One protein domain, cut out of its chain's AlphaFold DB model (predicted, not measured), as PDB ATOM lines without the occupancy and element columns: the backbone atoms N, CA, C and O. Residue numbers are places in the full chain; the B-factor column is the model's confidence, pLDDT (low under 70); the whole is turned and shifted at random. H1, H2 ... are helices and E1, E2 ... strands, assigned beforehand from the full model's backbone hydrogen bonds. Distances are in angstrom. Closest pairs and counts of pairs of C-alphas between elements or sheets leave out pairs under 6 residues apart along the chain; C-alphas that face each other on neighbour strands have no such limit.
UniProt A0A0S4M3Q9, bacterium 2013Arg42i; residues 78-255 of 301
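AT A GLANCE: This is residues 78 to 255 of the 301 residues of a protein of bacterium 2013Arg42i (UniProt A0A0S4M3Q9). Two long helices, H1 and H4, run side by side as the core, and a third, H2, crosses H4 on the side away from H1. The small hairpin of strands E1 and E2 and the short H6 pack on H1, while H3 folds back at the end of H2, and H3 and H7 lie toward opposite ends of the length. The printed part has 178 residues, with seven named helices and two antiparallel strands in the order H1 H2 H3 H4 H5 E1 E2 H6 H7; the class is mostly helix. It is compact, with a radius of gyration of the C-alphas of 17.2 A, and elongated, spanning 58 by 35 by 28 A.

HOW THE PARTS SIT: Start with H1, residues 80 to 107, which touches H4, residues 169 to 194, at a shallow tilt of 20 degrees, the same way; their closest C-alphas, of Leu 93 and Asp 183, are 4.7 A apart. Go on to H2, residues 113 to 138, where residues 116 to 128 touch H4 at a steep tilt of 54 degrees, opposite ways, closest at the C-alphas of Ser 124 and Tyr 181, 4.7 A. H3, residues 141 to 147, forms a helical hairpin with H2, closest at the C-alphas of Ile 136 and Ile 144, 6.2 A. H5, residues 198 to 201, is close to but not clearly touching H4, with the C-alphas of Lys 191 and Tyr 198 closest at 7.1 A. Next look at the hairpin of E1, residues 210 to 214, and E2, residues 218 to 221, where N 211 and O 220 are 2.8 A apart, within hydrogen-bond range. The closest C-alphas of H1 and E2, of Arg 88 and Ile 219, are 5.9 A apart. H6, residues 223 to 230, touches H1 residues 95 to 102 at a steep tilt of 41 degrees, closest at the C-alphas of Ala 102 and Phe 229, 5.2 A. H7, residues 240 to 255, is close to but not clearly touching H6, about perpendicular at 85 degrees, with the C-alphas of Ala 223 and Ile 245 closest at 5.9 A. In H1, H2, H3, H4 and H6 every O i to N i+4 pair is within hydrogen-bond range; in H7 9 of 12 are, and H5 is too short for such a pair.

IN THESE COORDINATES: Find C-alpha 80 at (36.961, 54.985, 29.143); from there H1 runs 40.2 A. H2 begins at C-alpha 113, (45.810, 72.395, 2.603), and runs 37.5 A; H4 runs 36.9 A. H7 runs 24.1 A to C-alpha 255 at (37.687, 45.068, -8.745).

THE WHOLE: The C-alphas of Ser 140 and Val 255, the two farthest apart, are 61.5 A apart. The printed part has no cut; the link from H3 to H4, residues 148 to 168, is long, and its residues 159 to 160 pair in parallel with 237 to 238. Confidence is under 70 at residues 78, 167, 215 to 216 and 241 to 255.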
ATOM      1  N   PHE A  78      42.214  50.947  29.453       56.84
ATOM      2  CA  PHE A  78      42.086  52.373  29.177       56.84
ATOM      3  C   PHE A  78      41.013  53.020  30.056       56.84
ATOM      4  O   PHE A  78      39.920  52.471  30.240       56.84
ATOM      5  N   ASN A  79      41.303  54.230  30.535       73.94
ATOM      6  CA  ASN A  79      40.289  55.112  31.084       73.94
ATOM      7  C   ASN A  79      39.257  55.407  29.978       73.94
ATOM      8  O   ASN A  79      39.569  56.025  28.951       73.94
ATOM      9  N   LYS A  80      38.026  54.906  30.157       78.31
ATOM     10  CA  LYS A  80      36.961  54.985  29.143       78.31
ATOM     11  C   LYS A  80      36.657  56.433  28.745       78.31
ATOM     12  O   LYS A  80      36.357  56.668  27.579       78.31
ATOM     13  N   GLY A  81      36.780  57.381  29.680       82.88
ATOM     14  CA  GLY A  81      36.517  58.801  29.437       82.88
ATOM     15  C   GLY A  81      37.512  59.425  28.460       82.88
ATOM     16  O   GLY A  81      37.111  59.934  27.417       82.88
ATOM     17  N   VAL A  82      38.813  59.307  28.740       83.62
ATOM     18  CA  VAL A  82      39.880  59.887  27.897       83.62
ATOM     19  C   VAL A  82      39.849  59.285  26.489       83.62
ATOM     20  O   VAL A  82      39.938  60.000  25.498       83.62
ATOM     21  N   THR A  83      39.613  57.974  26.381       85.00
ATOM     22  CA  THR A  83      39.511  57.294  25.076       85.00
ATOM     23  C   THR A  83      38.320  57.780  24.257       85.00
ATOM     24  O   THR A  83      38.403  57.873  23.032       85.00
ATOM     25  N   PHE A  84      37.191  58.048  24.914       86.19
ATOM     26  CA  PHE A  84      36.009  58.575  24.248       86.19
ATOM     27  C   PHE A  84      36.252  59.992  23.725       86.19
ATOM     28  O   PHE A  84      36.001  60.241  22.547       86.19
ATOM     29  N   ILE A  85      36.798  60.876  24.567       88.62
ATOM     30  CA  ILE A  85      37.116  62.265  24.206       88.62
ATOM     31  C   ILE A  85      38.119  62.293  23.050       88.62
ATOM     32  O   ILE A  85      37.857  62.909  22.027       88.62
ATOM     33  N   PHE A  86      39.196  61.511  23.140       90.25
ATOM     34  CA  PHE A  86      40.178  61.397  22.065       90.25
ATOM     35  C   PHE A  86      39.549  60.986  20.723       90.25
ATOM     36  O   PHE A  86      39.796  61.621  19.700       90.25
ATOM     37  N   LYS A  87      38.704  59.944  20.705       88.56
ATOM     38  CA  LYS A  87      38.017  59.504  19.475       88.56
ATOM     39  C   LYS A  87      37.046  60.550  18.944       88.56
ATOM     40  O   LYS A  87      36.889  60.662  17.730       88.56
ATOM     41  N   ARG A  88      36.365  61.265  19.843       89.12
ATOM     42  CA  ARG A  88      35.452  62.352  19.494       89.12
ATOM     43  C   ARG A  88      36.213  63.467  18.791       89.12
ATOM     44  O   ARG A  88      35.859  63.792  17.667       89.12
ATOM     45  N   ASP A  89      37.264  63.974  19.421       91.31
ATOM     46  CA  ASP A  89      37.992  65.155  18.958       91.31
ATOM     47  C   ASP A  89      38.818  64.827  17.707       91.31
ATOM     48  O   ASP A  89      38.824  65.591  16.748       91.31
ATOM     49  N   SER A  90      39.385  63.617  17.627       91.06
ATOM     50  CA  SER A  90      40.043  63.141  16.401       91.06
ATOM     51  C   SER A  90      39.069  63.010  15.225       91.06
ATOM     52  O   SER A  90      39.417  63.319  14.085       91.06
ATOM     53  N   CYS A  91      37.838  62.545  15.479       91.88
ATOM     54  CA  CYS A  91      36.808  62.484  14.446       91.88
ATOM     55  C   CYS A  91      36.307  63.883  14.068       91.88
ATOM     56  O   CYS A  91      36.100  64.126  12.883       91.88
ATOM     57  N   SER A  92      36.144  64.783  15.046       92.75
ATOM     58  CA  SER A  92      35.760  66.187  14.836       92.75
ATOM     59  C   SER A  92      36.744  66.878  13.900       92.75
ATOM     60  O   SER A  92      36.344  67.300  12.821       92.75
ATOM     61  N   LEU A  93      38.041  66.798  14.212       94.56
ATOM     62  CA  LEU A  93      39.106  67.364  13.386       94.56
ATOM     63  C   LEU A  93      39.069  66.831  11.949       94.56
ATOM     64  O   LEU A  93      39.113  67.590  10.981       94.56
ATOM     65  N   ALA A  94      38.951  65.511  11.788       93.12
ATOM     66  CA  ALA A  94      38.820  64.905  10.467       93.12
ATOM     67  C   ALA A  94      37.551  65.367   9.732       93.12
ATOM     68  O   ALA A  94      37.577  65.567   8.515       93.12
ATOM     69  N   ALA A  95      36.436  65.507  10.449       93.50
ATOM     70  CA  ALA A  95      35.172  65.965   9.897       93.50
ATOM     71  C   ALA A  95      35.266  67.418   9.440       93.50
ATOM     72  O   ALA A  95      34.855  67.702   8.322       93.50
ATOM     73  N   ASP A  96      35.837  68.310  10.243       95.38
ATOM     74  CA  ASP A  96      35.928  69.731   9.925       95.38
ATOM     75  C   ASP A  96      36.951  69.998   8.807       95.38
ATOM     76  O   ASP A  96      36.650  70.761   7.886       95.38
ATOM     77  N   ILE A  97      38.067  69.256   8.752       95.25
ATOM     78  CA  ILE A  97      38.959  69.251   7.575       95.25
ATOM     79  C   ILE A  97      38.218  68.742   6.330       95.25
ATOM     80  O   ILE A  97      38.357  69.289   5.236       95.25
ATOM     81  N   CYS A  98      37.386  67.712   6.469       95.06
ATOM     82  CA  CYS A  98      36.606  67.230   5.341       95.06
ATOM     83  C   CYS A  98      35.524  68.236   4.900       95.06
ATOM     84  O   CYS A  98      35.301  68.435   3.706       95.06
ATOM     85  N   LYS A  99      34.875  68.934   5.835       95.38
ATOM     86  CA  LYS A  99      33.906  69.985   5.510       95.38
ATOM     87  C   LYS A  99      34.560  71.112   4.722       95.38
ATOM     88  O   LYS A  99      34.010  71.480   3.691       95.38
ATOM     89  N   ILE A 100      35.717  71.628   5.148       96.12
ATOM     90  CA  ILE A 100      36.381  72.711   4.407       96.12
ATOM     91  C   ILE A 100      36.798  72.260   2.999       96.12
ATOM     92  O   ILE A 100      36.541  72.989   2.047       96.12
ATOM     93  N   ILE A 101      37.284  71.020   2.830       95.00
ATOM     94  CA  ILE A 101      37.545  70.432   1.501       95.00
ATOM     95  C   ILE A 101      36.274  70.393   0.645       95.00
ATOM     96  O   ILE A 101      36.283  70.779  -0.525       95.00
ATOM     97  N   ALA A 102      35.163  69.932   1.224       95.12
ATOM     98  CA  ALA A 102      33.883  69.854   0.532       95.12
ATOM     99  C   ALA A 102      33.402  71.238   0.076       95.12
ATOM    100  O   ALA A 102      32.911  71.377  -1.043       95.12
ATOM    101  N   ILE A 103      33.548  72.243   0.941       95.94
ATOM    102  CA  ILE A 103      33.145  73.624   0.678       95.94
ATOM    103  C   ILE A 103      34.016  74.230  -0.412       95.94
ATOM    104  O   ILE A 103      33.466  74.737  -1.384       95.94
ATOM    105  N   ASP A 104      35.345  74.140  -0.286       95.56
ATOM    106  CA  ASP A 104      36.282  74.659  -1.285       95.56
ATOM    107  C   ASP A 104      35.941  74.061  -2.668       95.56
ATOM    108  O   ASP A 104      35.770  74.797  -3.639       95.56
ATOM    109  N   LYS A 105      35.684  72.744  -2.739       94.44
ATOM    110  CA  LYS A 105      35.263  72.062  -3.975       94.44
ATOM    111  C   LYS A 105      33.922  72.559  -4.524       94.44
ATOM    112  O   LYS A 105      33.790  72.713  -5.735       94.44
ATOM    113  N   MET A 106      32.917  72.779  -3.673       94.44
ATOM    114  CA  MET A 106      31.606  73.296  -4.101       94.44
ATOM    115  C   MET A 106      31.667  74.763  -4.535       94.44
ATOM    116  O   MET A 106      30.919  75.162  -5.423       94.44
ATOM    117  N   ALA A 107      32.548  75.551  -3.919       94.50
ATOM    118  CA  ALA A 107      32.778  76.955  -4.239       94.50
ATOM    119  C   ALA A 107      33.671  77.154  -5.477       94.50
ATOM    120  O   ALA A 107      33.740  78.261  -6.000       94.50
ATOM    121  N   GLY A 108      34.350  76.101  -5.948       94.62
ATOM    122  CA  GLY A 108      35.343  76.198  -7.021       94.62
ATOM    123  C   GLY A 108      36.670  76.814  -6.566       94.62
ATOM    124  O   GLY A 108      37.433  77.302  -7.396       94.62
ATOM    125  N   ASN A 109      36.947  76.796  -5.262       94.69
ATOM    126  CA  ASN A 109      38.188  77.285  -4.681       94.69
ATOM    127  C   ASN A 109      39.235  76.169  -4.631       94.69
ATOM    128  O   ASN A 109      38.926  75.014  -4.336       94.69
ATOM    129  N   SER A 110      40.495  76.536  -4.856       93.38
ATOM    130  CA  SER A 110      41.646  75.678  -4.578       93.38
ATOM    131  C   SER A 110      42.379  76.239  -3.369       93.38
ATOM    132  O   SER A 110      42.871  77.367  -3.406       93.38
ATOM    133  N   ARG A 111      42.405  75.474  -2.277       94.56
ATOM    134  CA  ARG A 111      43.081  75.856  -1.038       94.56
ATOM    135  C   ARG A 111      44.385  75.088  -0.897       94.56
ATOM    136  O   ARG A 111      44.444  73.883  -1.134       94.56
ATOM    137  N   ASP A 112      45.411  75.774  -0.413       95.81
ATOM    138  CA  ASP A 112      46.631  75.128   0.049       95.81
ATOM    139  C   ASP A 112      46.399  74.460   1.416       95.81
ATOM    140  O   ASP A 112      46.505  75.076   2.482       95.81
ATOM    141  N   TYR A 113      46.051  73.173   1.388       94.31
ATOM    142  CA  TYR A 113      45.810  72.395   2.603       94.31
ATOM    143  C   TYR A 113      47.078  72.117   3.419       94.31
ATOM    144  O   TYR A 113      46.974  71.852   4.620       94.31
ATOM    145  N   PHE A 114      48.269  72.197   2.818       94.50
ATOM    146  CA  PHE A 114      49.515  72.121   3.579       94.50
ATOM    147  C   PHE A 114      49.627  73.338   4.498       94.50
ATOM    148  O   PHE A 114      49.767  73.188   5.711       94.50
ATOM    149  N   ASN A 115      49.457  74.540   3.948       96.44
ATOM    150  CA  ASN A 115      49.509  75.766   4.741       96.44
ATOM    151  C   ASN A 115      48.330  75.898   5.717       96.44
ATOM    152  O   ASN A 115      48.529  76.374   6.838       96.44
ATOM    153  N   LEU A 116      47.138  75.404   5.358       95.56
ATOM    154  CA  LEU A 116      46.005  75.296   6.287       95.56
ATOM    155  C   LEU A 116      46.370  74.432   7.506       95.56
ATOM    156  O   LEU A 116      46.258  74.881   8.643       95.56
ATOM    157  N   THR A 117      46.839  73.199   7.286       94.62
ATOM    158  CA  THR A 117      47.168  72.274   8.389       94.62
ATOM    159  C   THR A 117      48.365  72.744   9.214       94.62
ATOM    160  O   THR A 117      48.344  72.625  10.439       94.62
ATOM    161  N   LYS A 118      49.380  73.340   8.576       96.44
ATOM    162  CA  LYS A 118      50.521  73.962   9.261       96.44
ATOM    163  C   LYS A 118      50.079  75.114  10.166       96.44
ATOM    164  O   LYS A 118      50.518  75.189  11.311       96.44
ATOM    165  N   SER A 119      49.193  75.982   9.680       97.38
ATOM    166  CA  SER A 119      48.685  77.124  10.453       97.38
ATOM    167  C   SER A 119      47.833  76.675  11.638       97.38
ATOM    168  O   SER A 119      48.030  77.171  12.748       97.38
ATOM    169  N   ALA A 120      46.973  75.669  11.439       96.69
ATOM    170  CA  ALA A 120      46.231  75.028  12.523       96.69
ATOM    171  C   ALA A 120      47.176  74.493  13.608       96.69
ATOM    172  O   ALA A 120      46.954  74.695  14.802       96.69
ATOM    173  N   PHE A 121      48.258  73.824  13.196       96.44
ATOM    174  CA  PHE A 121      49.232  73.260  14.124       96.44
ATOM    175  C   PHE A 121      49.944  74.346  14.932       96.44
ATOM    176  O   PHE A 121      49.972  74.262  16.160       96.44
ATOM    177  N   ILE A 122      50.439  75.399  14.275       97.12
ATOM    178  CA  ILE A 122      51.072  76.546  14.944       97.12
ATOM    179  C   ILE A 122      50.111  77.189  15.952       97.12
ATOM    180  O   ILE A 122      50.513  77.496  17.078       97.12
ATOM    181  N   TYR A 123      48.840  77.355  15.578       97.38
ATOM    182  CA  TYR A 123      47.818  77.863  16.488       97.38
ATOM    183  C   TYR A 123      47.653  76.964  17.718       97.38
ATOM    184  O   TYR A 123      47.664  77.468  18.841       97.38
ATOM    185  N   SER A 124      47.577  75.642  17.528       96.81
ATOM    186  CA  SER A 124      47.447  74.691  18.637       96.81
ATOM    187  C   SER A 124      48.616  74.775  19.623       96.81
ATOM    188  O   SER A 124      48.397  74.903  20.828       96.81
ATOM    189  N   SER A 125      49.851  74.828  19.115       95.94
ATOM    190  CA  SER A 125      51.061  75.008  19.921       95.94
ATOM    191  C   SER A 125      51.031  76.318  20.711       95.94
ATOM    192  O   SER A 125      51.340  76.338  21.906       95.94
ATOM    193  N   LYS A 126      50.611  77.417  20.069       97.31
ATOM    194  CA  LYS A 126      50.489  78.732  20.712       97.31
ATOM    195  C   LYS A 126      49.462  78.710  21.849       97.31
ATOM    196  O   LYS A 126      49.794  79.128  22.955       97.31
ATOM    197  N   GLN A 127      48.265  78.173  21.615       96.62
ATOM    198  CA  GLN A 127      47.215  78.087  22.638       96.62
ATOM    199  C   GLN A 127      47.640  77.238  23.840       96.62
ATOM    200  O   GLN A 127      47.428  77.623  24.990       96.62
ATOM    201  N   MET A 128      48.321  76.116  23.598       94.69
ATOM    202  CA  MET A 128      48.849  75.267  24.671       94.69
ATOM    203  C   MET A 128      49.914  75.986  25.505       94.69
ATOM    204  O   MET A 128      49.930  75.864  26.734       94.69
ATOM    205  N   LYS A 129      50.785  76.774  24.863       96.12
ATOM    206  CA  LYS A 129      51.768  77.609  25.559       96.12
ATOM    207  C   LYS A 129      51.085  78.671  26.427       96.12
ATOM    208  O   LYS A 129      51.399  78.768  27.610       96.12
ATOM    209  N   GLU A 130      50.118  79.403  25.876       96.19
ATOM    210  CA  GLU A 130      49.357  80.433  26.600       96.19
ATOM    211  C   GLU A 130      48.563  79.855  27.783       96.19
ATOM    212  O   GLU A 130      48.465  80.483  28.841       96.19
ATOM    213  N   TYR A 131      48.004  78.651  27.632       94.50
ATOM    214  CA  TYR A 131      47.360  77.922  28.722       94.50
ATOM    215  C   TYR A 131      48.351  77.613  29.853       94.50
ATOM    216  O   TYR A 131      48.072  77.888  31.020       94.50
ATOM    217  N   ASN A 132      49.535  77.092  29.519       94.25
ATOM    218  CA  ASN A 132      50.561  76.784  30.513       94.25
ATOM    219  C   ASN A 132      51.087  78.035  31.222       94.25
ATOM    220  O   ASN A 132      51.307  77.998  32.429       94.25
ATOM    221  N   GLU A 133      51.276  79.143  30.503       95.81
ATOM    222  CA  GLU A 133      51.695  80.416  31.098       95.81
ATOM    223  C   GLU A 133      50.660  80.935  32.105       95.81
ATOM    224  O   GLU A 133      51.031  81.370  33.195       95.81
ATOM    225  N   ARG A 134      49.360  80.837  31.786       94.12
ATOM    226  CA  ARG A 134      48.272  81.147  32.732       94.12
ATOM    227  C   ARG A 134      48.312  80.238  33.958       94.12
ATOM    228  O   ARG A 134      48.324  80.730  35.083       94.12
ATOM    229  N   LEU A 135      48.438  78.929  33.743       92.62
ATOM    230  CA  LEU A 135      48.529  77.949  34.824       92.62
ATOM    231  C   LEU A 135      49.712  78.236  35.766       92.62
ATOM    232  O   LEU A 135      49.560  78.142  36.978       92.62
ATOM    233  N   ILE A 136      50.876  78.615  35.229       94.44
ATOM    234  CA  ILE A 136      52.065  78.945  36.029       94.44
ATOM    235  C   ILE A 136      51.846  80.200  36.884       94.44
ATOM    236  O   ILE A 136      52.337  80.256  38.009       94.44
ATOM    237  N   ARG A 137      51.120  81.202  36.373       94.88
ATOM    238  CA  ARG A 137      50.854  82.445  37.114       94.88
ATOM    239  C   ARG A 137      49.886  82.253  38.279       94.88
ATOM    240  O   ARG A 137      50.001  82.956  39.277       94.88
ATOM    241  N   GLU A 138      48.932  81.340  38.138       93.19
ATOM    242  CA  GLU A 138      47.756  81.283  39.015       93.19
ATOM    243  C   GLU A 138      47.728  80.055  39.935       93.19
ATOM    244  O   GLU A 138      46.993  80.044  40.923       93.19
ATOM    245  N   ALA A 139      48.502  79.009  39.636       90.31
ATOM    246  CA  ALA A 139      48.341  77.712  40.282       90.31
ATOM    247  C   ALA A 139      49.475  77.343  41.254       90.31
ATOM    248  O   ALA A 139      50.614  77.790  41.145       90.31
ATOM    249  N   SER A 140      49.160  76.458  42.206       93.12
ATOM    250  CA  SER A 140      50.155  75.831  43.079       93.12
ATOM    251  C   SER A 140      51.106  74.921  42.290       93.12
ATOM    252  O   SER A 140      50.755  74.403  41.229       93.12
ATOM    253  N   GLU A 141      52.292  74.643  42.840       93.12
ATOM    254  CA  GLU A 141      53.278  73.750  42.208       93.12
ATOM    255  C   GLU A 141      52.701  72.353  41.890       93.12
ATOM    256  O   GLU A 141      53.012  71.755  40.856       93.12
ATOM    257  N   GLU A 142      51.812  71.843  42.749       91.50
ATOM    258  CA  GLU A 142      51.100  70.578  42.529       91.50
ATOM    259  C   GLU A 142      50.172  70.651  41.307       91.50
ATOM    260  O   GLU A 142      50.177  69.749  40.462       91.50
ATOM    261  N   ASN A 143      49.421  71.746  41.169       88.25
ATOM    262  CA  ASN A 143      48.535  71.968  40.031       88.25
ATOM    263  C   ASN A 143      49.323  72.143  38.730       88.25
ATOM    264  O   ASN A 143      48.937  71.559  37.718       88.25
ATOM    265  N   ILE A 144      50.453  72.858  38.759       91.19
ATOM    266  CA  ILE A 144      51.345  72.991  37.599       91.19
ATOM    267  C   ILE A 144      51.768  71.594  37.129       91.19
ATOM    268  O   ILE A 144      51.468  71.196  36.007       91.19
ATOM    269  N   LYS A 145      52.340  70.762  38.010       90.06
ATOM    270  CA  LYS A 145      52.774  69.398  37.641       90.06
ATOM    271  C   LYS A 145      51.636  68.522  37.103       90.06
ATOM    272  O   LYS A 145      51.889  67.626  36.290       90.06
ATOM    273  N   LYS A 146      50.405  68.724  37.574       88.25
ATOM    274  CA  LYS A 146      49.234  67.912  37.209       88.25
ATOM    275  C   LYS A 146      48.585  68.330  35.885       88.25
ATOM    276  O   LYS A 146      48.113  67.448  35.156       88.25
ATOM    277  N   TYR A 147      48.548  69.632  35.602       88.19
ATOM    278  CA  TYR A 147      47.780  70.214  34.497       88.19
ATOM    279  C   TYR A 147      48.633  70.836  33.392       88.19
ATOM    280  O   TYR A 147      48.068  71.171  32.358       88.19
ATOM    281  N   THR A 148      49.958  70.949  33.545       91.75
ATOM    282  CA  THR A 148      50.820  71.353  32.427       91.75
ATOM    283  C   THR A 148      50.611  70.411  31.248       91.75
ATOM    284  O   THR A 148      50.771  69.192  31.361       91.75
ATOM    285  N   VAL A 149      50.276  71.004  30.110       90.31
ATOM    286  CA  VAL A 149      50.024  70.312  28.852       90.31
ATOM    287  C   VAL A 149      51.279  70.432  27.996       90.31
ATOM    288  O   VAL A 149      51.860  71.507  27.905       90.31
ATOM    289  N   LYS A 150      51.744  69.348  27.382       92.06
ATOM    290  CA  LYS A 150      52.912  69.395  26.484       92.06
ATOM    291  C   LYS A 150      52.465  69.174  25.053       92.06
ATOM    292  O   LYS A 150      51.436  68.545  24.844       92.06
ATOM    293  N   GLU A 151      53.225  69.657  24.077       91.19
ATOM    294  CA  GLU A 151      53.004  69.240  22.690       91.19
ATOM    295  C   GLU A 151      53.083  67.716  22.621       91.19
ATOM    296  O   GLU A 151      54.047  67.108  23.093       91.19
ATOM    297  N   ALA A 152      52.016  67.103  22.123       90.75
ATOM    298  CA  ALA A 152      51.844  65.665  22.209       90.75
ATOM    299  C   ALA A 152      52.324  64.947  20.948       90.75
ATOM    300  O   ALA A 152      52.692  63.775  21.001       90.75
ATOM    301  N   PHE A 153      52.333  65.646  19.815       89.06
ATOM    302  CA  PHE A 153      52.928  65.175  18.572       89.06
ATOM    303  C   PHE A 153      53.463  66.345  17.743       89.06
ATOM    304  O   PHE A 153      52.979  67.474  17.849       89.06
ATOM    305  N   ASN A 154      54.463  66.051  16.908       93.56
ATOM    306  CA  ASN A 154      55.083  67.012  15.996       93.56
ATOM    307  C   ASN A 154      54.259  67.177  14.716       93.56
ATOM    308  O   ASN A 154      53.562  66.255  14.281       93.56
ATOM    309  N   PHE A 155      54.406  68.332  14.071       92.69
ATOM    310  CA  PHE A 155      53.808  68.564  12.764       92.69
ATOM    311  C   PHE A 155      54.349  67.572  11.727       92.69
ATOM    312  O   PHE A 155      55.546  67.297  11.650       92.69
ATOM    313  N   SER A 156      53.439  67.058  10.910       93.94
ATOM    314  CA  SER A 156      53.710  66.227   9.740       93.94
ATOM    315  C   SER A 156      52.648  66.525   8.687       93.94
ATOM    316  O   SER A 156      51.557  66.994   9.019       93.94
ATOM    317  N   PHE A 157      52.967  66.264   7.420       90.94
ATOM    318  CA  PHE A 157      51.998  66.345   6.335       90.94
ATOM    319  C   PHE A 157      52.064  65.069   5.477       90.94
ATOM    320  O   PHE A 157      53.134  64.786   4.930       90.94
ATOM    321  N   PRO A 158      50.973  64.280   5.367       92.56
ATOM    322  CA  PRO A 158      49.660  64.477   6.002       92.56
ATOM    323  C   PRO A 158      49.740  64.501   7.532       92.56
ATOM    324  O   PRO A 158      50.662  63.935   8.112       92.56
ATOM    325  N   LEU A 159      48.771  65.143   8.185       91.81
ATOM    326  CA  LEU A 159      48.714  65.242   9.642       91.81
ATOM    327  C   LEU A 159      48.517  63.851  10.259       91.81
ATOM    328  O   LEU A 159      47.440  63.263  10.129       91.81
ATOM    329  N   ILE A 160      49.541  63.323  10.929       91.88
ATOM    330  CA  ILE A 160      49.492  61.998  11.559       91.88
ATOM    331  C   ILE A 160      48.917  62.116  12.971       91.88
ATOM    332  O   ILE A 160      49.606  62.533  13.900       91.88
ATOM    333  N   ILE A 161      47.659  61.700  13.143       89.88
ATOM    334  CA  ILE A 161      47.019  61.642  14.462       89.88
ATOM    335  C   ILE A 161      47.451  60.340  15.159       89.88
ATOM    336  O   ILE A 161      47.255  59.259  14.585       89.88
ATOM    337  N   PRO A 162      48.002  60.396  16.390       89.31
ATOM    338  CA  PRO A 162      48.409  59.207  17.135       89.31
ATOM    339  C   PRO A 162      47.287  58.170  17.227       89.31
ATOM    340  O   PRO A 162      46.140  58.510  17.488       89.31
ATOM    341  N   SER A 163      47.584  56.885  17.026       81.81
ATOM    342  CA  SER A 163      46.533  55.858  17.004       81.81
ATOM    343  C   SER A 163      46.049  55.414  18.373       81.81
ATOM    344  O   SER A 163      44.918  54.947  18.515       81.81
ATOM    345  N   ASN A 164      46.926  55.543  19.361       78.19
ATOM    346  CA  ASN A 164      46.690  55.161  20.734       78.19
ATOM    347  C   ASN A 164      47.070  56.337  21.618       78.19
ATOM    348  O   ASN A 164      48.145  56.910  21.470       78.19
ATOM    349  N   ILE A 165      46.191  56.648  22.557       82.56
ATOM    350  CA  ILE A 165      46.535  57.491  23.691       82.56
ATOM    351  C   ILE A 165      47.109  56.602  24.788       82.56
ATOM    352  O   ILE A 165      46.616  55.494  25.017       82.56
ATOM    353  N   SER A 166      48.145  57.076  25.466       78.12
ATOM    354  CA  SER A 166      48.604  56.444  26.699       78.12
ATOM    355  C   SER A 166      47.465  56.398  27.720       78.12
ATOM    356  O   SER A 166      46.591  57.267  27.752       78.12
ATOM    357  N   SER A 167      47.458  55.361  28.561       69.44
ATOM    358  CA  SER A 167      46.563  55.313  29.720       69.44
ATOM    359  C   SER A 167      46.955  56.324  30.799       69.44
ATOM    360  O   SER A 167      46.191  56.498  31.744       69.44
ATOM    361  N   ASP A 168      48.130  56.957  30.691       75.88
ATOM    362  CA  ASP A 168      48.484  58.094  31.534       75.88
ATOM    363  C   ASP A 168      47.584  59.285  31.186       75.88
ATOM    364  O   ASP A 168      47.621  59.832  30.077       75.88
ATOM    365  N   ASP A 169      46.785  59.702  32.167       74.31
ATOM    366  CA  ASP A 169      45.870  60.829  32.050       74.31
ATOM    367  C   ASP A 169      46.585  62.121  31.600       74.31
ATOM    368  O   ASP A 169      45.942  62.985  31.007       74.31
ATOM    369  N   ARG A 170      47.896  62.289  31.852       83.25
ATOM    370  CA  ARG A 170      48.639  63.497  31.435       83.25
ATOM    371  C   ARG A 170      48.922  63.553  29.938       83.25
ATOM    372  O   ARG A 170      48.681  64.583  29.306       83.25
ATOM    373  N   GLU A 171      49.419  62.463  29.368       87.00
ATOM    374  CA  GLU A 171      49.726  62.394  27.937       87.00
ATOM    375  C   GLU A 171      48.434  62.388  27.113       87.00
ATOM    376  O   GLU A 171      48.311  63.139  26.148       87.00
ATOM    377  N   GLY A 172      47.418  61.642  27.565       89.75
ATOM    378  CA  GLY A 172      46.099  61.646  26.934       89.75
ATOM    379  C   GLY A 172      45.464  63.039  26.898       89.75
ATOM    380  O   GLY A 172      44.962  63.450  25.853       89.75
ATOM    381  N   ARG A 173      45.544  63.802  28.002       89.94
ATOM    382  CA  ARG A 173      45.091  65.205  28.036       89.94
ATOM    383  C   ARG A 173      45.843  66.077  27.037       89.94
ATOM    384  O   ARG A 173      45.213  66.873  26.357       89.94
ATOM    385  N   SER A 174      47.153  65.892  26.919       92.75
ATOM    386  CA  SER A 174      47.983  66.663  25.991       92.75
ATOM    387  C   SER A 174      47.594  66.453  24.531       92.75
ATOM    388  O   SER A 174      47.409  67.425  23.800       92.75
ATOM    389  N   ILE A 175      47.364  65.199  24.133       93.31
ATOM    390  CA  ILE A 175      46.882  64.863  22.786       93.31
ATOM    391  C   ILE A 175      45.499  65.477  22.540       93.31
ATOM    392  O   ILE A 175      45.273  66.093  21.503       93.31
ATOM    393  N   ILE A 176      44.579  65.325  23.497       92.44
ATOM    394  CA  ILE A 176      43.214  65.856  23.402       92.44
ATOM    395  C   ILE A 176      43.222  67.380  23.249       92.44
ATOM    396  O   ILE A 176      42.568  67.896  22.349       92.44
ATOM    397  N   SER A 177      43.982  68.095  24.080       94.12
ATOM    398  CA  SER A 177      44.089  69.554  24.003       94.12
ATOM    399  C   SER A 177      44.648  70.014  22.660       94.12
ATOM    400  O   SER A 177      44.101  70.931  22.058       94.12
ATOM    401  N   GLN A 178      45.693  69.355  22.152       95.31
ATOM    402  CA  GLN A 178      46.263  69.705  20.852       95.31
ATOM    403  C   GLN A 178      45.257  69.479  19.711       95.31
ATOM    404  O   GLN A 178      45.103  70.342  18.851       95.31
ATOM    405  N   LEU A 179      44.522  68.359  19.726       94.56
ATOM    406  CA  LEU A 179      43.456  68.079  18.755       94.56
ATOM    407  C   LEU A 179      42.300  69.077  18.840       94.56
ATOM    408  O   LEU A 179      41.784  69.487  17.805       94.56
ATOM    409  N   PHE A 180      41.913  69.472  20.052       94.81
ATOM    410  CA  PHE A 180      40.872  70.469  20.274       94.81
ATOM    411  C   PHE A 180      41.247  71.814  19.642       94.81
ATOM    412  O   PHE A 180      40.469  72.346  18.857       94.81
ATOM    413  N   TYR A 181      42.451  72.331  19.910       96.38
ATOM    414  CA  TYR A 181      42.877  73.615  19.341       96.38
ATOM    415  C   TYR A 181      43.100  73.553  17.822       96.38
ATOM    416  O   TYR A 181      42.879  74.544  17.127       96.38
ATOM    417  N   LEU A 182      43.515  72.397  17.289       96.50
ATOM    418  CA  LEU A 182      43.558  72.158  15.843       96.50
ATOM    419  C   LEU A 182      42.160  72.273  15.221       96.50
ATOM    420  O   LEU A 182      41.989  72.983  14.231       96.50
ATOM    421  N   ASP A 183      41.178  71.578  15.799       95.69
ATOM    422  CA  ASP A 183      39.783  71.589  15.344       95.69
ATOM    423  C   ASP A 183      39.209  73.008  15.413       95.69
ATOM    424  O   ASP A 183      38.722  73.539  14.417       95.69
ATOM    425  N   GLU A 184      39.374  73.672  16.559       95.94
ATOM    426  CA  GLU A 184      38.938  75.049  16.789       95.94
ATOM    427  C   GLU A 184      39.465  76.006  15.715       95.94
ATOM    428  O   GLU A 184      38.689  76.770  15.134       95.94
ATOM    429  N   TRP A 185      40.756  75.933  15.385       97.62
ATOM    430  CA  TRP A 185      41.329  76.792  14.352       97.62
ATOM    431  C   TRP A 185      40.717  76.542  12.972       97.62
ATOM    432  O   TRP A 185      40.362  77.495  12.282       97.62
ATOM    433  N   ILE A 186      40.537  75.277  12.574       97.06
ATOM    434  CA  ILE A 186      39.918  74.927  11.283       97.06
ATOM    435  C   ILE A 186      38.493  75.479  11.207       97.06
ATOM    436  O   ILE A 186      38.071  75.995  10.167       97.06
ATOM    437  N   VAL A 187      37.752  75.426  12.312       95.25
ATOM    438  CA  VAL A 187      36.400  75.982  12.408       95.25
ATOM    439  C   VAL A 187      36.406  77.496  12.263       95.25
ATOM    440  O   VAL A 187      35.606  78.029  11.489       95.25
ATOM    441  N   LEU A 188      37.292  78.184  12.984       95.94
ATOM    442  CA  LEU A 188      37.439  79.637  12.906       95.94
ATOM    443  C   LEU A 188      37.821  80.074  11.492       95.94
ATOM    444  O   LEU A 188      37.200  80.980  10.940       95.94
ATOM    445  N   GLU A 189      38.768  79.383  10.867       96.38
ATOM    446  CA  GLU A 189      39.216  79.673   9.507       96.38
ATOM    447  C   GLU A 189      38.110  79.412   8.472       96.38
ATOM    448  O   GLU A 189      37.913  80.196   7.539       96.38
ATOM    449  N   THR A 190      37.317  78.353   8.658       95.44
ATOM    450  CA  THR A 190      36.149  78.075   7.807       95.44
ATOM    451  C   THR A 190      35.115  79.194   7.927       95.44
ATOM    452  O   THR A 190      34.642  79.710   6.914       95.44
ATOM    453  N   LYS A 191      34.794  79.623   9.154       95.69
ATOM    454  CA  LYS A 191      33.865  80.736   9.407       95.69
ATOM    455  C   LYS A 191      34.376  82.056   8.840       95.69
ATOM    456  O   LYS A 191      33.590  82.807   8.273       95.69
ATOM    457  N   ARG A 192      35.677  82.327   8.955       95.38
ATOM    458  CA  ARG A 192      36.310  83.535   8.416       95.38
ATOM    459  C   ARG A 192      36.156  83.627   6.899       95.38
ATOM    460  O   ARG A 192      35.829  84.693   6.392       95.38
ATOM    461  N   ASN A 193      36.359  82.519   6.187       95.50
ATOM    462  CA  ASN A 193      36.316  82.495   4.723       95.50
ATOM    463  C   ASN A 193      34.896  82.353   4.147       95.50
ATOM    464  O   ASN A 193      34.624  82.863   3.063       95.50
ATOM    465  N   TYR A 194      33.992  81.659   4.846       95.25
ATOM    466  CA  TYR A 194      32.675  81.277   4.312       95.25
ATOM    467  C   TYR A 194      31.474  81.835   5.087       95.25
ATOM    468  O   TYR A 194      30.326  81.619   4.690       95.25
ATOM    469  N   GLY A 195      31.722  82.562   6.174       95.06
ATOM    470  CA  GLY A 195      30.707  83.107   7.069       95.06
ATOM    471  C   GLY A 195      30.108  82.068   8.023       95.06
ATOM    472  O   GLY A 195      30.207  80.863   7.818       95.06
ATOM    473  N   GLU A 196      29.417  82.533   9.064       91.44
ATOM    474  CA  GLU A 196      28.819  81.689  10.122       91.44
ATOM    475  C   GLU A 196      27.773  80.680   9.612       91.44
ATOM    476  O   GLU A 196      27.501  79.668  10.250       91.44
ATOM    477  N   SER A 197      27.175  80.936   8.446       90.12
ATOM    478  CA  SER A 197      26.120  80.092   7.870       90.12
ATOM    479  C   SER A 197      26.626  79.066   6.852       90.12
ATOM    480  O   SER A 197      25.804  78.473   6.148       90.12
ATOM    481  N   TYR A 198      27.941  78.829   6.760       90.44
ATOM    482  CA  TYR A 198      28.526  77.958   5.734       90.44
ATOM    483  C   TYR A 198      27.875  76.564   5.694       90.44
ATOM    484  O   TYR A 198      27.490  76.092   4.626       90.44
ATOM    485  N   GLU A 199      27.634  75.924   6.842       84.38
ATOM    486  CA  GLU A 199      27.046  74.576   6.855       84.38
ATOM    487  C   GLU A 199      25.612  74.549   6.308       84.38
ATOM    488  O   GLU A 199      25.184  73.548   5.728       84.38
ATOM    489  N   LYS A 200      24.866  75.651   6.465       87.25
ATOM    490  CA  LYS A 200      23.514  75.801   5.914       87.25
ATOM    491  C   LYS A 200      23.560  76.069   4.411       87.25
ATOM    492  O   LYS A 200      22.777  75.463   3.686       87.25
ATOM    493  N   ILE A 201      24.472  76.935   3.965       89.44
ATOM    494  CA  ILE A 201      24.653  77.305   2.552       89.44
ATOM    495  C   ILE A 201      25.040  76.075   1.722       89.44
ATOM    496  O   ILE A 201      24.448  75.827   0.678       89.44
ATOM    497  N   TYR A 202      25.969  75.262   2.227       89.94
ATOM    498  CA  TYR A 202      26.463  74.061   1.544       89.94
ATOM    499  C   TYR A 202      25.719  72.774   1.945       89.94
ATOM    500  O   TYR A 202      26.135  71.671   1.591       89.94
ATOM    501  N   HIS A 203      24.614  72.888   2.693       92.38
ATOM    502  CA  HIS A 203      23.792  71.764   3.163       92.38
ATOM    503  C   HIS A 203      24.562  70.659   3.917       92.38
ATOM    504  O   HIS A 203      24.132  69.502   3.947       92.38
ATOM    505  N   LEU A 204      25.685  70.999   4.556       90.56
ATOM    506  CA  LEU A 204      26.532  70.052   5.287       90.56
ATOM    507  C   LEU A 204      25.889  69.571   6.591       90.56
ATOM    508  O   LEU A 204      26.135  68.440   7.005       90.56
ATOM    509  N   ASN A 205      24.974  70.358   7.164       88.94
ATOM    510  CA  ASN A 205      24.179  69.984   8.344       88.94
ATOM    511  C   ASN A 205      23.318  68.729   8.146       88.94
ATOM    512  O   ASN A 205      22.923  68.081   9.114       88.94
ATOM    513  N   ASN A 206      23.043  68.360   6.893       89.88
ATOM    514  CA  ASN A 206      22.285  67.156   6.568       89.88
ATOM    515  C   ASN A 206      23.136  65.877   6.661       89.88
ATOM    516  O   ASN A 206      22.602  64.774   6.530       89.88
ATOM    517  N   TYR A 207      24.451  66.003   6.866       92.44
ATOM    518  CA  TYR A 207      25.388  64.889   6.849       92.44
ATOM    519  C   TYR A 207      26.047  64.683   8.209       92.44
ATOM    520  O   TYR A 207      26.603  65.583   8.827       92.44
ATOM    521  N   CYS A 208      26.033  63.431   8.657       92.12
ATOM    522  CA  CYS A 208      26.701  63.015   9.878       92.12
ATOM    523  C   CYS A 208      28.118  62.541   9.546       92.12
ATOM    524  O   CYS A 208      28.298  61.388   9.166       92.12
ATOM    525  N   PHE A 209      29.122  63.408   9.670       92.06
ATOM    526  CA  PHE A 209      30.513  63.001   9.435       92.06
ATOM    527  C   PHE A 209      30.990  62.001  10.494       92.06
ATOM    528  O   PHE A 209      31.623  61.010  10.152       92.06
ATOM    529  N   CYS A 210      30.622  62.194  11.761       91.50
ATOM    530  CA  CYS A 210      30.995  61.311  12.864       91.50
ATOM    531  C   CYS A 210      29.769  60.609  13.442       91.50
ATOM    532  O   CYS A 210      28.885  61.243  14.015       91.50
ATOM    533  N   LYS A 211      29.727  59.282  13.325       88.81
ATOM    534  CA  LYS A 211      28.618  58.456  13.799       88.81
ATOM    535  C   LYS A 211      28.947  57.822  15.143       88.81
ATOM    536  O   LYS A 211      30.030  57.269  15.340       88.81
ATOM    537  N   SER A 212      27.959  57.810  16.032       85.50
ATOM    538  CA  SER A 212      28.010  57.036  17.268       85.50
ATOM    539  C   SER A 212      26.992  55.897  17.252       85.50
ATOM    540  O   SER A 212      25.813  56.104  16.975       85.50
ATOM    541  N   TYR A 213      27.459  54.674  17.521       78.81
ATOM    542  CA  TYR A 213      26.595  53.499  17.723       78.81
ATOM    543  C   TYR A 213      26.114  53.385  19.169       78.81
ATOM    544  O   TYR A 213      25.018  52.899  19.430       78.81
ATOM    545  N   ASN A 214      26.941  53.851  20.100       78.56
ATOM    546  CA  ASN A 214      26.611  54.004  21.501       78.56
ATOM    547  C   ASN A 214      27.295  55.294  21.973       78.56
ATOM    548  O   ASN A 214      28.534  55.353  21.905       78.56
ATOM    549  N   PRO A 215      26.522  56.297  22.434       65.50
ATOM    550  CA  PRO A 215      27.038  57.622  22.772       65.50
ATOM    551  C   PRO A 215      28.133  57.577  23.837       65.50
ATOM    552  O   PRO A 215      28.922  58.503  23.909       65.50
ATOM    553  N   ASN A 216      28.237  56.485  24.601       68.31
ATOM    554  CA  ASN A 216      29.203  56.349  25.687       68.31
ATOM    555  C   ASN A 216      30.444  55.520  25.325       68.31
ATOM    556  O   ASN A 216      31.337  55.375  26.156       68.31
ATOM    557  N   ILE A 217      30.493  54.889  24.145       71.81
ATOM    558  CA  ILE A 217      31.495  53.838  23.877       71.81
ATOM    559  C   ILE A 217      32.285  54.098  22.601       71.81
ATOM    560  O   ILE A 217      33.473  53.765  22.528       71.81
ATOM    561  N   SER A 218      31.653  54.662  21.574       80.06
ATOM    562  CA  SER A 218      32.297  54.668  20.273       80.06
ATOM    563  C   SER A 218      31.807  55.751  19.329       80.06
ATOM    564  O   SER A 218      30.610  55.841  19.047       80.06
ATOM    565  N   ILE A 219      32.765  56.499  18.795       87.06
ATOM    566  CA  ILE A 219      32.595  57.462  17.714       87.06
ATOM    567  C   ILE A 219      33.503  57.014  16.577       87.06
ATOM    568  O   ILE A 219      34.662  56.662  16.815       87.06
ATOM    569  N   TYR A 220      32.957  56.987  15.366       86.69
ATOM    570  CA  TYR A 220      33.686  56.609  14.164       86.69
ATOM    571  C   TYR A 220      33.326  57.533  13.003       86.69
ATOM    572  O   TYR A 220      32.166  57.949  12.897       86.69
ATOM    573  N   PRO A 221      34.273  57.804  12.095       88.31
ATOM    574  CA  PRO A 221      33.968  58.488  10.849       88.31
ATOM    575  C   PRO A 221      32.950  57.687  10.026       88.31
ATOM    576  O   PRO A 221      33.040  56.463   9.893       88.31
ATOM    577  N   TYR A 222      31.952  58.372   9.474       90.88
ATOM    578  CA  TYR A 222      30.939  57.761   8.631       90.88
ATOM    579  C   TYR A 222      31.469  57.643   7.202       90.88
ATOM    580  O   TYR A 222      31.431  58.594   6.422       90.88
ATOM    581  N   ALA A 223      31.947  56.445   6.868       88.75
ATOM    582  CA  ALA A 223      32.611  56.128   5.605       88.75
ATOM    583  C   ALA A 223      31.924  56.692   4.355       88.75
ATOM    584  O   ALA A 223      32.585  57.280   3.505       88.75
ATOM    585  N   PHE A 224      30.599  56.552   4.261       89.00
ATOM    586  CA  PHE A 224      29.836  57.032   3.110       89.00
ATOM    587  C   PHE A 224      29.936  58.554   2.928       89.00
ATOM    588  O   PHE A 224      30.103  59.032   1.810       89.00
ATOM    589  N   VAL A 225      29.864  59.314   4.024       91.38
ATOM    590  CA  VAL A 225      29.942  60.782   3.996       91.38
ATOM    591  C   VAL A 225      31.362  61.230   3.664       91.38
ATOM    592  O   VAL A 225      31.543  62.034   2.755       91.38
ATOM    593  N   PHE A 226      32.369  60.657   4.327       91.25
ATOM    594  CA  PHE A 226      33.771  60.967   4.038       91.25
ATOM    595  C   PHE A 226      34.146  60.641   2.593       91.25
ATOM    596  O   PHE A 226      34.760  61.468   1.937       91.25
ATOM    597  N   ASN A 227      33.725  59.496   2.055       88.75
ATOM    598  CA  ASN A 227      34.004  59.151   0.662       88.75
ATOM    599  C   ASN A 227      33.323  60.108  -0.325       88.75
ATOM    600  O   ASN A 227      33.902  60.478  -1.340       88.75
ATOM    601  N   ARG A 228      32.089  60.529  -0.016       92.25
ATOM    602  CA  ARG A 228      31.326  61.445  -0.870       92.25
ATOM    603  C   ARG A 228      31.981  62.822  -0.981       92.25
ATOM    604  O   ARG A 228      31.952  63.410  -2.058       92.25
ATOM    605  N   PHE A 229      32.511  63.343   0.122       92.88
ATOM    606  CA  PHE A 229      33.018  64.713   0.177       92.88
ATOM    607  C   PHE A 229      34.544  64.808   0.084       92.88
ATOM    608  O   PHE A 229      35.055  65.777  -0.469       92.88
ATOM    609  N   CYS A 230      35.265  63.801   0.579       90.94
ATOM    610  CA  CYS A 230      36.713  63.823   0.793       90.94
ATOM    611  C   CYS A 230      37.327  62.441   0.556       90.94
ATOM    612  O   CYS A 230      37.962  61.863   1.442       90.94
ATOM    613  N   SER A 231      37.149  61.897  -0.648       86.62
ATOM    614  CA  SER A 231      37.709  60.593  -1.035       86.62
ATOM    615  C   SER A 231      39.219  60.484  -0.772       86.62
ATOM    616  O   SER A 231      39.704  59.414  -0.414       86.62
ATOM    617  N   ASN A 232      39.942  61.608  -0.847       87.44
ATOM    618  CA  ASN A 232      41.388  61.694  -0.629       87.44
ATOM    619  C   ASN A 232      41.761  62.295   0.738       87.44
ATOM    620  O   ASN A 232      42.845  62.851   0.885       87.44
ATOM    621  N   ILE A 233      40.895  62.194   1.757       88.19
ATOM    622  CA  ILE A 233      41.175  62.755   3.095       88.19
ATOM    623  C   ILE A 233      42.500  62.248   3.688       88.19
ATOM    624  O   ILE A 233      43.183  62.989   4.392       88.19
ATOM    625  N   GLY A 234      42.904  61.019   3.349       86.25
ATOM    626  CA  GLY A 234      44.174  60.426   3.779       86.25
ATOM    627  C   GLY A 234      45.421  61.171   3.290       86.25
ATOM    628  O   GLY A 234      46.467  61.052   3.920       86.25
ATOM    629  N   SER A 235      45.309  61.968   2.223       88.19
ATOM    630  CA  SER A 235      46.386  62.838   1.734       88.19
ATOM    631  C   SER A 235      46.599  64.081   2.603       88.19
ATOM    632  O   SER A 235      47.612  64.754   2.449       88.19
ATOM    633  N   TYR A 236      45.669  64.379   3.518       88.88
ATOM    634  CA  TYR A 236      45.715  65.553   4.397       88.88
ATOM    635  C   TYR A 236      45.775  65.169   5.875       88.88
ATOM    636  O   TYR A 236      46.478  65.810   6.651       88.88
ATOM    637  N   VAL A 237      45.050  64.117   6.269       88.19
ATOM    638  CA  VAL A 237      44.956  63.646   7.654       88.19
ATOM    639  C   VAL A 237      45.037  62.131   7.683       88.19
ATOM    640  O   VAL A 237      44.150  61.421   7.200       88.19
ATOM    641  N   PHE A 238      46.074  61.623   8.332       87.88
ATOM    642  CA  PHE A 238      46.187  60.214   8.647       87.88
ATOM    643  C   PHE A 238      45.538  59.943  10.008       87.88
ATOM    644  O   PHE A 238      46.142  60.125  11.064       87.88
ATOM    645  N   HIS A 239      44.280  59.497   9.971       77.56
ATOM    646  CA  HIS A 239      43.546  59.044  11.150       77.56
ATOM    647  C   HIS A 239      43.388  57.512  11.110       77.56
ATOM    648  O   HIS A 239      42.876  56.971  10.123       77.56
ATOM    649  N   PRO A 240      43.723  56.778  12.180       71.75
ATOM    650  CA  PRO A 240      43.649  55.314  12.192       71.75
ATOM    651  C   PRO A 240      42.234  54.795  11.914       71.75
ATOM    652  O   PRO A 240      42.057  53.814  11.196       71.75
ATOM    653  N   GLY A 241      41.205  55.493  12.403       69.12
ATOM    654  CA  GLY A 241      39.810  55.166  12.098       69.12
ATOM    655  C   GLY A 241      39.375  55.482  10.660       69.12
ATOM    656  O   GLY A 241      38.361  54.950  10.225       69.12
ATOM    657  N   LEU A 242      40.112  56.332   9.930       65.75
ATOM    658  CA  LEU A 242      39.887  56.587   8.498       65.75
ATOM    659  C   LEU A 242      40.638  55.581   7.620       65.75
ATOM    660  O   LEU A 242      40.128  55.205   6.571       65.75
ATOM    661  N   SER A 243      41.811  55.109   8.055       64.94
ATOM    662  CA  SER A 243      42.627  54.153   7.288       64.94
ATOM    663  C   SER A 243      41.898  52.832   6.993       64.94
ATOM    664  O   SER A 243      42.029  52.269   5.907       64.94
ATOM    665  N   SER A 244      41.045  52.371   7.916       61.91
ATOM    666  CA  SER A 244      40.191  51.197   7.698       61.91
ATOM    667  C   SER A 244      39.114  51.439   6.632       61.91
ATOM    668  O   SER A 244      38.700  50.508   5.942       61.91
ATOM    669  N   ILE A 245      38.679  52.688   6.462       60.31
ATOM    670  CA  ILE A 245      37.652  53.086   5.498       60.31
ATOM    671  C   ILE A 245      38.253  53.201   4.097       60.31
ATOM    672  O   ILE A 245      37.720  52.608   3.158       60.31
ATOM    673  N   THR A 246      39.371  53.915   3.952       57.41
ATOM    674  CA  THR A 246      40.043  54.099   2.655       57.41
ATOM    675  C   THR A 246      40.590  52.785   2.102       57.41
ATOM    676  O   THR A 246      40.442  52.520   0.910       57.41
ATOM    677  N   GLY A 247      41.116  51.904   2.962       59.53
ATOM    678  CA  GLY A 247      41.530  50.557   2.558       59.53
ATOM    679  C   GLY A 247      40.376  49.713   2.000       59.53
ATOM    680  O   GLY A 247      40.551  49.003   1.013       59.53
ATOM    681  N   THR A 248      39.174  49.839   2.577       56.38
ATOM    682  CA  THR A 248      37.984  49.105   2.113       56.38
ATOM    683  C   THR A 248      37.519  49.593   0.733       56.38
ATOM    684  O   THR A 248      37.127  48.776  -0.098       56.38
ATOM    685  N   LEU A 249      37.602  50.902   0.467       52.66
ATOM    686  CA  LEU A 249      37.138  51.530  -0.778       52.66
ATOM    687  C   LEU A 249      38.092  51.319  -1.959       52.66
ATOM    688  O   LEU A 249      37.644  50.993  -3.059       52.66
ATOM    689  N   ASN A 250      39.406  51.422  -1.738       52.81
ATOM    690  CA  ASN A 250      40.388  51.146  -2.793       52.81
ATOM    691  C   ASN A 250      40.330  49.680  -3.240       52.81
ATOM    692  O   ASN A 250      40.426  49.393  -4.431       52.81
ATOM    693  N   ALA A 251      40.065  48.757  -2.309       51.94
ATOM    694  CA  ALA A 251      39.842  47.352  -2.635       51.94
ATOM    695  C   ALA A 251      38.542  47.111  -3.430       51.94
ATOM    696  O   ALA A 251      38.472  46.145  -4.182       51.94
ATOM    697  N   THR A 252      37.524  47.975  -3.304       47.84
ATOM    698  CA  THR A 252      36.283  47.861  -4.098       47.84
ATOM    699  C   THR A 252      36.404  48.501  -5.482       47.84
ATOM    700  O   THR A 252      35.786  48.013  -6.423       47.84
ATOM    701  N   SER A 253      37.212  49.557  -5.626       43.59
ATOM    702  CA  SER A 253      37.421  50.265  -6.899       43.59
ATOM    703  C   SER A 253      38.276  49.462  -7.891       43.59
ATOM    704  O   SER A 253      37.960  49.393  -9.075       43.59
ATOM    705  N   ILE A 254      39.309  48.757  -7.409       46.12
ATOM    706  CA  ILE A 254      40.208  47.967  -8.272       46.12
ATOM    707  C   ILE A 254      39.498  46.743  -8.885       46.12
ATOM    708  O   ILE A 254      39.875  46.276  -9.957       46.12
ATOM    709  N   VAL A 255      38.429  46.246  -8.258       45.94
ATOM    710  CA  VAL A 255      37.687  45.068  -8.745       45.94
ATOM    711  C   VAL A 255      36.694  45.418  -9.870       45.94
ATOM    712  O   VAL A 255      36.216  44.521 -10.555       45.94
TER     713      VAL A 255